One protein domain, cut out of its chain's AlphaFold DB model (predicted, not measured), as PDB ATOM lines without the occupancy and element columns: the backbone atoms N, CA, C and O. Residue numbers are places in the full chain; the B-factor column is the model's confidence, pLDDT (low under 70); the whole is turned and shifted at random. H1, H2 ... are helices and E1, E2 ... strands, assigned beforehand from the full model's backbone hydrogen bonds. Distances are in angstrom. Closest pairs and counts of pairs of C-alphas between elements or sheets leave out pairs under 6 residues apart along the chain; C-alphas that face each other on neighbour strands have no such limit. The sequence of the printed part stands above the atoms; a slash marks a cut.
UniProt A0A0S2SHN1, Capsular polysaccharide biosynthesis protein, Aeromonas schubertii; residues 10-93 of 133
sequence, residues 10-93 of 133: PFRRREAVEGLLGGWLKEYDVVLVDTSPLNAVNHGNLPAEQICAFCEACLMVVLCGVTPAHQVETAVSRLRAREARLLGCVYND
ATOM      1  N   PRO A  10      -3.477  34.586  64.033       60.00
ATOM      2  CA  PRO A  10      -4.350  33.923  64.997       60.00
ATOM      3  C   PRO A  10      -4.668  32.488  64.579       60.00
ATOM      4  O   PRO A  10      -4.635  31.598  65.416       60.00
ATOM      5  N   PHE A  11      -4.859  32.229  63.283       62.38
ATOM      6  CA  PHE A  11      -5.220  30.907  62.763       62.38
ATOM      7  C   PHE A  11      -4.086  29.871  62.855       62.38
ATOM      8  O   PHE A  11      -4.316  28.679  62.666       62.38
ATOM      9  N   ARG A  12      -2.856  30.295  63.185       67.06
ATOM     10  CA  ARG A  12      -1.771  29.367  63.541       67.06
ATOM     11  C   ARG A  12      -1.927  28.785  64.946       67.06
ATOM     12  O   ARG A  12      -1.350  27.734  65.212       67.06
ATOM     13  N   ARG A  13      -2.663  29.461  65.834       73.56
ATOM     14  CA  ARG A  13      -2.945  28.997  67.195       73.56
ATOM     15  C   ARG A  13      -4.230  28.180  67.183       73.56
ATOM     16  O   ARG A  13      -5.271  28.675  66.754       73.56
ATOM     17  N   ARG A  14      -4.146  26.940  67.657       74.81
ATOM     18  CA  ARG A  14      -5.273  26.002  67.702       74.81
ATOM     19  C   ARG A  14      -6.466  26.597  68.450       74.81
ATOM     20  O   ARG A  14      -7.585  26.552  67.957       74.81
ATOM     21  N   GLU A  15      -6.198  27.254  69.572       80.12
ATOM     22  CA  GLU A  15      -7.204  27.804  70.480       80.12
ATOM     23  C   GLU A  15      -8.036  28.911  69.816       80.12
ATOM     24  O   GLU A  15      -9.230  29.046  70.071       80.12
ATOM     25  N   ALA A  16      -7.418  29.702  68.932       82.62
ATOM     26  CA  ALA A  16      -8.116  30.761  68.211       82.62
ATOM     27  C   ALA A  16      -9.053  30.193  67.136       82.62
ATOM     28  O   ALA A  16     -10.147  30.720  66.941       82.62
ATOM     29  N   VAL A  17      -8.639  29.117  66.455       82.88
ATOM     30  CA  VAL A  17      -9.473  28.449  65.446       82.88
ATOM     31  C   VAL A  17     -10.636  27.718  66.110       82.88
ATOM     32  O   VAL A  17     -11.771  27.875  65.674       82.88
ATOM     33  N   GLU A  18     -10.380  27.000  67.203       84.69
ATOM     34  CA  GLU A  18     -11.421  26.324  67.985       84.69
ATOM     35  C   GLU A  18     -12.432  27.320  68.564       84.69
ATOM     36  O   GLU A  18     -13.637  27.097  68.464       84.69
ATOM     37  N   GLY A  19     -11.972  28.455  69.101       87.56
ATOM     38  CA  GLY A  19     -12.861  29.506  69.599       87.56
ATOM     39  C   GLY A  19     -13.732  30.126  68.503       87.56
ATOM     40  O   GLY A  19     -14.911  30.398  68.731       87.56
ATOM     41  N   LEU A  20     -13.177  30.315  67.303       88.44
ATOM     42  CA  LEU A  20     -13.898  30.863  66.154       88.44
ATOM     43  C   LEU A  20     -14.929  29.873  65.595       88.44
ATOM     44  O   LEU A  20     -16.089  30.246  65.421       88.44
ATOM     45  N   LEU A  21     -14.544  28.608  65.393       89.00
ATOM     46  CA  LEU A  21     -15.462  27.545  64.970       89.00
ATOM     47  C   LEU A  21     -16.564  27.319  66.014       89.00
ATOM     48  O   LEU A  21     -17.737  27.233  65.662       89.00
ATOM     49  N   GLY A  22     -16.207  27.301  67.300       90.75
ATOM     50  CA  GLY A  22     -17.161  27.193  68.401       90.75
ATOM     51  C   GLY A  22     -18.097  28.399  68.508       90.75
ATOM     52  O   GLY A  22     -19.237  28.249  68.935       90.75
ATOM     53  N   GLY A  23     -17.651  29.590  68.102       93.25
ATOM     54  CA  GLY A  23     -18.508  30.765  67.956       93.25
ATOM     55  C   GLY A  23     -19.548  30.579  66.853       93.25
ATOM     56  O   GLY A  23     -20.731  30.789  67.096       93.25
ATOM     57  N   TRP A  24     -19.126  30.123  65.671       94.00
ATOM     58  CA  TRP A  24     -20.031  29.874  64.545       94.00
ATOM     59  C   TRP A  24     -21.038  28.760  64.827       94.00
ATOM     60  O   TRP A  24     -22.211  28.908  64.504       94.00
ATOM     61  N   LEU A  25     -20.627  27.689  65.504       94.19
ATOM     62  CA  LEU A  25     -21.522  26.584  65.867       94.19
ATOM     63  C   LEU A  25     -22.598  26.963  66.903       94.19
ATOM     64  O   LEU A  25     -23.509  26.180  67.147       94.19
ATOM     65  N   LYS A  26     -22.534  28.155  67.516       96.06
ATOM     66  CA  LYS A  26     -23.647  28.687  68.327       96.06
ATOM     67  C   LYS A  26     -24.778  29.257  67.472       96.06
ATOM     68  O   LYS A  26     -25.895  29.371  67.965       96.06
ATOM     69  N   GLU A  27     -24.478  29.656  66.239       96.06
ATOM     70  CA  GLU A  27     -25.418  30.306  65.318       96.06
ATOM     71  C   GLU A  27     -25.839  29.390  64.159       96.06
ATOM     72  O   GLU A  27     -26.908  29.590  63.586       96.06
ATOM     73  N   TYR A  28     -25.021  28.391  63.820       96.19
ATOM     74  CA  TYR A  28     -25.234  27.482  62.696       96.19
ATOM     75  C   TYR A  28     -25.120  26.023  63.137       96.19
ATOM     76  O   TYR A  28     -24.185  25.664  63.849       96.19
ATOM     77  N   ASP A  29     -26.006  25.165  62.628       94.94
ATOM     78  CA  ASP A  29     -25.963  23.721  62.897       94.94
ATOM     79  C   ASP A  29     -24.745  23.041  62.253       94.94
ATOM     80  O   ASP A  29     -24.223  22.049  62.759       94.94
ATOM     81  N   VAL A  30     -24.301  23.564  61.104       94.56
ATOM     82  CA  VAL A  30     -23.201  23.009  60.313       94.56
ATOM     83  C   VAL A  30     -22.333  24.136  59.774       94.56
ATOM     84  O   VAL A  30     -22.822  25.083  59.158       94.56
ATOM     85  N   VAL A  31     -21.021  23.993  59.946       94.00
ATOM     86  CA  VAL A  31     -20.010  24.895  59.390       94.00
ATOM     87  C   VAL A  31     -19.202  24.137  58.342       94.00
ATOM     88  O   VAL A  31     -18.512  23.169  58.660       94.00
ATOM     89  N   LEU A  32     -19.258  24.596  57.091       94.38
ATOM     90  CA  LEU A  32     -18.418  24.084  56.009       94.38
ATOM     91  C   LEU A  32     -17.207  24.993  55.824       94.38
ATOM     92  O   LEU A  32     -17.351  26.202  55.636       94.38
ATOM     93  N   VAL A  33     -16.014  24.402  55.855       92.06
ATOM     94  CA  VAL A  33     -14.754  25.126  55.676       92.06
ATOM     95  C   VAL A  33     -14.121  24.702  54.360       92.06
ATOM     96  O   VAL A  33     -13.689  23.561  54.215       92.06
ATOM     97  N   ASP A  34     -14.062  25.631  53.408       90.56
ATOM     98  CA  ASP A  34     -13.291  25.448  52.180       90.56
ATOM     99  C   ASP A  34     -11.822  25.818  52.420       90.56
ATOM    100  O   ASP A  34     -11.507  26.792  53.112       90.56
ATOM    101  N   THR A  35     -10.912  25.029  51.860       88.62
ATOM    102  CA  THR A  35      -9.468  25.172  52.079       88.62
ATOM    103  C   THR A  35      -8.724  25.209  50.756       88.62
ATOM    104  O   THR A  35      -9.176  24.658  49.756       88.62
ATOM    105  N   SER A  36      -7.521  25.784  50.753       86.81
ATOM    106  CA  SER A  36      -6.631  25.656  49.598       86.81
ATOM    107  C   SER A  36      -6.317  24.183  49.285       86.81
ATOM    108  O   SER A  36      -6.295  23.362  50.200       86.81
ATOM    109  N   PRO A  37      -5.990  23.829  48.029       88.75
ATOM    110  CA  PRO A  37      -5.586  22.466  47.695       88.75
ATOM    111  C   PRO A  37      -4.402  22.001  48.551       88.75
ATOM    112  O   PRO A  37      -3.436  22.745  48.714       88.75
ATOM    113  N   LEU A  38      -4.417  20.747  49.019       87.25
ATOM    114  CA  LEU A  38      -3.304  20.152  49.784       87.25
ATOM    115  C   LEU A  38      -1.971  20.209  49.020       87.25
ATOM    116  O   LEU A  38      -0.893  20.306  49.607       87.25
ATOM    117  N   ASN A  39      -2.048  20.178  47.693       77.19
ATOM    118  CA  ASN A  39      -0.912  20.145  46.781       77.19
ATOM    119  C   ASN A  39      -0.298  21.547  46.589       77.19
ATOM    120  O   ASN A  39       0.820  21.663  46.094       77.19
ATOM    121  N   ALA A  40      -1.021  22.609  46.962       70.81
ATOM    122  CA  ALA A  40      -0.582  23.988  46.819       70.81
ATOM    123  C   ALA A  40       0.109  24.452  48.107       70.81
ATOM    124  O   ALA A  40      -0.535  24.864  49.072       70.81
ATOM    125  N   VAL A  41       1.441  24.397  48.129       60.16
ATOM    126  CA  VAL A  41       2.236  24.946  49.235       60.16
ATOM    127  C   VAL A  41       2.417  26.446  49.008       60.16
ATOM    128  O   VAL A  41       3.411  26.893  48.446       60.16
ATOM    129  N   ASN A  42       1.436  27.238  49.437       61.81
ATOM    130  CA  ASN A  42       1.570  28.692  49.480       61.81
ATOM    131  C   ASN A  42       2.024  29.110  50.881       61.81
ATOM    132  O   ASN A  42       1.248  29.030  51.828       61.81
ATOM    133  N   HIS A  43       3.258  29.607  51.011       54.97
ATOM    134  CA  HIS A  43       3.847  30.046  52.290       54.97
ATOM    135  C   HIS A  43       3.050  31.143  53.025       54.97
ATOM    136  O   HIS A  43       3.251  31.348  54.222       54.97
ATOM    137  N   GLY A  44       2.155  31.843  52.319       60.62
ATOM    138  CA  GLY A  44       1.257  32.842  52.894       60.62
ATOM    139  C   GLY A  44      -0.019  32.272  53.519       60.62
ATOM    140  O   GLY A  44      -0.606  32.950  54.350       60.62
ATOM    141  N   ASN A  45      -0.438  31.050  53.173       64.88
ATOM    142  CA  ASN A  45      -1.708  30.475  53.623       64.88
ATOM    143  C   ASN A  45      -1.513  29.534  54.817       64.88
ATOM    144  O   ASN A  45      -0.446  28.948  55.006       64.88
ATOM    145  N   LEU A  46      -2.567  29.359  55.622       72.38
ATOM    146  CA  LEU A  46      -2.602  28.271  56.593       72.38
ATOM    147  C   LEU A  46      -2.649  26.933  55.826       72.38
ATOM    148  O   LEU A  46      -3.471  26.815  54.913       72.38
ATOM    149  N   PRO A  47      -1.802  25.940  56.156       83.69
ATOM    150  CA  PRO A  47      -1.835  24.646  55.487       83.69
ATOM    151  C   PRO A  47      -3.217  24.003  55.607       83.69
ATOM    152  O   PRO A  47      -3.800  23.970  56.693       83.69
ATOM    153  N   ALA A  48      -3.735  23.470  54.502       88.88
ATOM    154  CA  ALA A  48      -5.064  22.868  54.469       88.88
ATOM    155  C   ALA A  48      -5.181  21.694  55.447       88.88
ATOM    156  O   ALA A  48      -6.170  21.582  56.164       88.88
ATOM    157  N   GLU A  49      -4.124  20.886  55.572       89.56
ATOM    158  CA  GLU A  49      -4.075  19.779  56.526       89.56
ATOM    159  C   GLU A  49      -4.227  20.228  57.985       89.56
ATOM    160  O   GLU A  49      -4.746  19.474  58.803       89.56
ATOM    161  N   GLN A  50      -3.810  21.454  58.312       87.69
ATOM    162  CA  GLN A  50      -3.955  22.005  59.654       87.69
ATOM    163  C   GLN A  50      -5.402  22.425  59.921       87.69
ATOM    164  O   GLN A  50      -5.918  22.152  60.998       87.69
ATOM    165  N   ILE A  51      -6.076  23.033  58.940       89.50
ATOM    166  CA  ILE A  51      -7.505  23.356  59.052       89.50
ATOM    167  C   ILE A  51      -8.320  22.071  59.197       89.50
ATOM    168  O   ILE A  51      -9.138  21.967  60.105       89.50
ATOM    169  N   CYS A  52      -8.051  21.067  58.358       92.50
ATOM    170  CA  CYS A  52      -8.743  19.782  58.425       92.50
ATOM    171  C   CYS A  52      -8.572  19.076  59.777       92.50
ATOM    172  O   CYS A  52      -9.483  18.369  60.191       92.50
ATOM    173  N   ALA A  53      -7.438  19.262  60.459       91.69
ATOM    174  CA  ALA A  53      -7.199  18.711  61.793       91.69
ATOM    175  C   ALA A  53      -8.010  19.407  62.902       91.69
ATOM    176  O   ALA A  53      -8.227  18.822  63.959       91.69
ATOM    177  N   PHE A  54      -8.454  20.647  62.678       89.88
ATOM    178  CA  PHE A  54      -9.327  21.374  63.607       89.88
ATOM    179  C   PHE A  54     -10.817  21.113  63.358       89.88
ATOM    180  O   PHE A  54     -11.643  21.396  64.222       89.88
ATOM    181  N   CYS A  55     -11.173  20.593  62.183       91.44
ATOM    182  CA  CYS A  55     -12.540  20.210  61.857       91.44
ATOM    183  C   CYS A  55     -12.885  18.833  62.440       91.44
ATOM    184  O   CYS A  55     -12.029  17.958  62.552       91.44
ATOM    185  N   GLU A  56     -14.169  18.605  62.732       93.25
ATOM    186  CA  GLU A  56     -14.649  17.289  63.181       93.25
ATOM    187  C   GLU A  56     -14.396  16.200  62.128       93.25
ATOM    188  O   GLU A  56     -14.120  15.047  62.460       93.25
ATOM    189  N   ALA A  57     -14.497  16.568  60.852       94.56
ATOM    190  CA  ALA A  57     -14.316  15.688  59.716       94.56
ATOM    191  C   ALA A  57     -13.928  16.484  58.463       94.56
ATOM    192  O   ALA A  57     -14.258  17.663  58.339       94.56
ATOM    193  N   CYS A  58     -13.270  15.825  57.507       95.75
ATOM    194  CA  CYS A  58     -12.990  16.397  56.194       95.75
ATOM    195  C   CYS A  58     -13.306  15.428  55.045       95.75
ATOM    196  O   CYS A  58     -13.284  14.202  55.193       95.75
ATOM    197  N   LEU A  59     -13.594  16.011  53.880       96.62
ATOM    198  CA  LEU A  59     -13.746  15.326  52.600       96.62
ATOM    199  C   LEU A  59     -12.688  15.853  51.636       96.62
ATOM    200  O   LEU A  59     -12.461  17.059  51.553       96.62
ATOM    201  N   MET A  60     -12.051  14.953  50.892       95.69
ATOM    202  CA  MET A  60     -11.043  15.324  49.901       95.69
ATOM    203  C   MET A  60     -11.643  15.325  48.496       95.69
ATOM    204  O   MET A  60     -12.191  14.319  48.055       95.69
ATOM    205  N   VAL A  61     -11.493  16.421  47.757       95.56
ATOM    206  CA  VAL A  61     -11.913  16.489  46.350       95.56
ATOM    207  C   VAL A  61     -10.745  16.099  45.443       95.56
ATOM    208  O   VAL A  61      -9.647  16.635  45.581       95.56
ATOM    209  N   VAL A  62     -10.979  15.178  44.506       95.06
ATOM    210  CA  VAL A  62      -9.972  14.677  43.555       95.06
ATOM    211  C   VAL A  62     -10.459  14.925  42.134       95.06
ATOM    212  O   VAL A  62     -11.550  14.493  41.781       95.06
ATOM    213  N   LEU A  63      -9.669  15.599  41.294       93.06
ATOM    214  CA  LEU A  63     -10.044  15.801  39.892       93.06
ATOM    215  C   LEU A  63      -9.842  14.503  39.106       93.06
ATOM    216  O   LEU A  63      -8.716  14.008  38.983       93.06
ATOM    217  N   CYS A  64     -10.931  13.967  38.560       90.44
ATOM    218  CA  CYS A  64     -10.921  12.733  37.785       90.44
ATOM    219  C   CYS A  64     -10.078  12.895  36.513       90.44
ATOM    220  O   CYS A  64     -10.103  13.941  35.865       90.44
ATOM    221  N   GLY A  65      -9.261  11.887  36.193       86.88
ATOM    222  CA  GLY A  65      -8.363  11.897  35.030       86.88
ATOM    223  C   GLY A  65      -7.222  12.926  35.070       86.88
ATOM    224  O   GLY A  65      -6.363  12.900  34.193       86.88
ATOM    225  N   VAL A  66      -7.181  13.808  36.076       91.19
ATOM    226  CA  VAL A  66      -6.180  14.880  36.198       91.19
ATOM    227  C   VAL A  66      -5.240  14.629  37.370       91.19
ATOM    228  O   VAL A  66      -4.026  14.737  37.218       91.19
ATOM    229  N   THR A  67      -5.770  14.298  38.551       92.56
ATOM    230  CA  THR A  67      -4.941  14.076  39.739       92.56
ATOM    231  C   THR A  67      -4.406  12.636  39.750       92.56
ATOM    232  O   THR A  67      -5.199  11.698  39.845       92.56
ATOM    233  N   PRO A  68      -3.079  12.418  39.676       93.56
ATOM    234  CA  PRO A  68      -2.509  11.075  39.662       93.56
ATOM    235  C   PRO A  68      -2.574  10.417  41.048       93.56
ATOM    236  O   PRO A  68      -2.487  11.095  42.073       93.56
ATOM    237  N   ALA A  69      -2.649   9.082  41.080       94.56
ATOM    238  CA  ALA A  69      -2.816   8.301  42.311       94.56
ATOM    239  C   ALA A  69      -1.778   8.639  43.401       94.56
ATOM    240  O   ALA A  69      -2.151   8.863  44.548       94.56
ATOM    241  N   HIS A  70      -0.500   8.803  43.038       94.75
ATOM    242  CA  HIS A  70       0.555   9.141  44.003       94.75
ATOM    243  C   HIS A  70       0.334  10.495  44.708       94.75
ATOM    244  O   HIS A  70       0.708  10.659  45.869       94.75
ATOM    245  N   GLN A  71      -0.286  11.480  44.040       94.50
ATOM    246  CA  GLN A  71      -0.630  12.757  44.679       94.50
ATOM    247  C   GLN A  71      -1.778  12.580  45.671       94.50
ATOM    248  O   GLN A  71      -1.743  13.174  46.747       94.50
ATOM    249  N   VAL A  72      -2.755  11.731  45.341       95.25
ATOM    250  CA  VAL A  72      -3.856  11.378  46.246       95.25
ATOM    251  C   VAL A  72      -3.310  10.668  47.487       95.25
ATOM    252  O   VAL A  72      -3.620  11.064  48.605       95.25
ATOM    253  N   GLU A  73      -2.428   9.683  47.316       95.12
ATOM    254  CA  GLU A  73      -1.780   8.966  48.424       95.12
ATOM    255  C   GLU A  73      -0.953   9.898  49.320       95.12
ATOM    256  O   GLU A  73      -1.017   9.819  50.551       95.12
ATOM    257  N   THR A  74      -0.217  10.831  48.709       94.38
ATOM    258  CA  THR A  74       0.552  11.851  49.433       94.38
ATOM    259  C   THR A  74      -0.373  12.767  50.237       94.38
ATOM    260  O   THR A  74      -0.107  13.042  51.408       94.38
ATOM    261  N   ALA A  75      -1.482  13.217  49.646       94.06
ATOM    262  CA  ALA A  75      -2.475  14.050  50.315       94.06
ATOM    263  C   ALA A  75      -3.126  13.321  51.504       94.06
ATOM    264  O   ALA A  75      -3.182  13.871  52.606       94.06
ATOM    265  N   VAL A  76      -3.524  12.056  51.322       95.62
ATOM    266  CA  VAL A  76      -4.061  11.202  52.396       95.62
ATOM    267  C   VAL A  76      -3.046  11.049  53.528       95.62
ATOM    268  O   VAL A  76      -3.404  11.174  54.699       95.62
ATOM    269  N   SER A  77      -1.776  10.820  53.195       94.94
ATOM    270  CA  SER A  77      -0.706  10.675  54.186       94.94
ATOM    271  C   SER A  77      -0.499  11.959  54.994       94.94
ATOM    272  O   SER A  77      -0.357  11.893  56.213       94.94
ATOM    273  N   ARG A  78      -0.554  13.133  54.352       93.69
ATOM    274  CA  ARG A  78      -0.445  14.438  55.030       93.69
ATOM    275  C   ARG A  78      -1.614  14.712  55.973       93.69
ATOM    276  O   ARG A  78      -1.386  15.185  57.082       93.69
ATOM    277  N   LEU A  79      -2.840  14.386  55.559       94.75
ATOM    278  CA  LEU A  79      -4.024  14.509  56.414       94.75
ATOM    279  C   LEU A  79      -3.928  13.589  57.637       94.75
ATOM    280  O   LEU A  79      -4.116  14.042  58.763       94.75
ATOM    281  N   ARG A  80      -3.553  12.321  57.430       94.00
ATOM    282  CA  ARG A  80      -3.375  11.347  58.519       94.00
ATOM    283  C   ARG A  80      -2.261  11.739  59.483       94.00
ATOM    284  O   ARG A  80      -2.434  11.598  60.686       94.00
ATOM    285  N   ALA A  81      -1.150  12.276  58.978       93.69
ATOM    286  CA  ALA A  81      -0.043  12.757  59.806       93.69
ATOM    287  C   ALA A  81      -0.427  13.943  60.709       93.69
ATOM    288  O   ALA A  81       0.273  14.230  61.676       93.69
ATOM    289  N   ARG A  82      -1.522  14.644  60.392       91.75
ATOM    290  CA  ARG A  82      -2.106  15.712  61.216       91.75
ATOM    291  C   ARG A  82      -3.343  15.264  61.989       91.75
ATOM    292  O   ARG A  82      -4.040  16.115  62.520       91.75
ATOM    293  N   GLU A  83      -3.610  13.959  62.032       93.88
ATOM    294  CA  GLU A  83      -4.767  13.372  62.721       93.88
ATOM    295  C   GLU A  83      -6.118  13.908  62.210       93.88
ATOM    296  O   GLU A  83      -7.138  13.813  62.889       93.88
ATOM    297  N   ALA A  84      -6.158  14.437  60.981       94.81
ATOM    298  CA  ALA A  84      -7.401  14.886  60.372       94.81
ATOM    299  C   ALA A  84      -8.310  13.686  60.066       94.81
ATOM    300  O   ALA A  84      -7.890  12.702  59.440       94.81
ATOM    301  N   ARG A  85      -9.586  13.777  60.459       96.44
ATOM    302  CA  ARG A  85     -10.582  12.722  60.232       96.44
ATOM    303  C   ARG A  85     -11.124  12.773  58.802       96.44
ATOM    304  O   ARG A  85     -12.185  13.333  58.532       96.44
ATOM    305  N   LEU A  86     -10.392  12.153  57.879       96.69
ATOM    306  CA  LEU A  86     -10.810  11.995  56.486       96.69
ATOM    307  C   LEU A  86     -11.933  10.951  56.367       96.69
ATOM    308  O   LEU A  86     -11.687   9.759  56.547       96.69
ATOM    309  N   LEU A  87     -13.148  11.390  56.026       97.06
ATOM    310  CA  LEU A  87     -14.300  10.495  55.832       97.06
ATOM    311  C   LEU A  87     -14.250   9.748  54.498       97.06
ATOM    312  O   LEU A  87     -14.782   8.649  54.375       97.06
ATOM    313  N   GLY A  88     -13.626  10.354  53.492       95.00
ATOM    314  CA  GLY A  88     -13.554   9.811  52.145       95.00
ATOM    315  C   GLY A  88     -13.145  10.868  51.132       95.00
ATOM    316  O   GLY A  88     -12.716  11.970  51.487       95.00
ATOM    317  N   CYS A  89     -13.287  10.527  49.855       94.75
ATOM    318  CA  CYS A  89     -13.040  11.446  48.758       94.75
ATOM    319  C   CYS A  89     -14.246  11.568  47.825       94.75
ATOM    320  O   CYS A  89     -15.066  10.658  47.712       94.75
ATOM    321  N   VAL A  90     -14.324  12.711  47.151       95.25
ATOM    322  CA  VAL A  90     -15.276  12.992  46.081       95.25
ATOM    323  C   VAL A  90     -14.479  13.152  44.795       95.25
ATOM    324  O   VAL A  90     -13.641  14.052  44.687       95.25
ATOM    325  N   TYR A  91     -14.728  12.276  43.825       93.00
ATOM    326  CA  TYR A  91     -14.191  12.447  42.480       93.00
ATOM    327  C   TYR A  91     -14.991  13.523  41.759       93.00
ATOM    328  O   TYR A  91     -16.214  13.469  41.684       93.00
ATOM    329  N   ASN A  92     -14.282  14.530  41.270       90.81
ATOM    330  CA  ASN A  92     -14.843  15.639  40.534       90.81
ATOM    331  C   ASN A  92     -14.528  15.461  39.047       90.81
ATOM    332  O   ASN A  92     -13.371  15.577  38.631       90.81
ATOM    333  N   ASP A  93     -15.574  15.224  38.264       88.38
ATOM    334  CA  ASP A  93     -15.529  15.001  36.819       88.38
ATOM    335  C   ASP A  93     -15.488  16.300  35.993       88.38
ATOM    336  O   ASP A  93     -15.724  16.291  34.789       88.38
TER     337      ASP A  93
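AT A GLANCE: This is residues 10 to 93 of the 133 residues of the protein "Capsular polysaccharide biosynthesis protein" of Aeromonas schubertii (UniProt A0A0S2SHN1). A narrow ribbon of two parallel strands, E1 and E2, lies side by side with helix H3 packed along it; the short helix H2 is in the middle, and H1 lies off toward one end, beyond H2 from H3. A long stretch without a named element, residues 25 to 47, leads from H1 back to H2, and the turn at residues 23 to 30 sticks out. The printed part has 84 residues, with three named helices and two named strands in the order H1, H2, E1, H3, E2, and its class is mixed, helices and strands. It is compact, with a radius of gyration of the C-alphas of 13.6 A, and spans 40 by 28 by 20 A.

IN THESE COORDINATES: Find C-alpha 58 at (-12.990, 16.397, 56.194); from there strand E1 runs over residues 58 to 63, 16.6 A long. Strand E2, residues 86 to 92, is 16.9 A long and ends at C-alpha 92 at (-14.843, 15.639, 40.534). Between them in the chain is helix H3, residues 69 to 81, 18.3 A long. Before E1 look for helix H2, residues 48 to 54, 10.2 A. Helix H1, residues 14 to 24, begins at C-alpha 14 at (-5.273, 26.002, 67.702) and is 15.6 A long.

HOW THE PARTS SIT: Begin with E1 and E2, parallel neighbours at 26 degrees; there you find N 62 and O 90 at 2.9 A and N 90 and O 60 at 2.8 A, within hydrogen-bond range. E1, H3 and E2 form a strand-helix-strand unit, two parallel neighbour strands with a helix between them in the chain, and its crossover is right-handed. The closest C-alphas of H3 and E2 are those of Leu 79 and Leu 86, 7.2 A apart. With residues 78 to 79 alone, H3 touches H2; the closest C-alphas are those of Glu 49 and Leu 79, 5.3 A. They run the same way at a steep tilt of 36 degrees, only just past shallow. H1 and H2 only just touch, with 3 pairs of C-alphas within 8 A, the closest being Glu 18 and Phe 54 at 6.9 A. Their lines are only just about perpendicular, at 72 degrees. H1 is apart from E1, E2 and H3. In H1, H2 and H3 every O i to N i+4 pair is within hydrogen-bond range.

THE WHOLE: Look at the C-alphas of Lys 26 and Gly 65 for the two farthest apart, 40.3 A. The printed part has no cut. The link from H1 to H2, 23 residues, is long; the other three are tight. The mean pLDDT of the printed part is 88.1, and residues 10 to 12 and 41 to 45 are under 70.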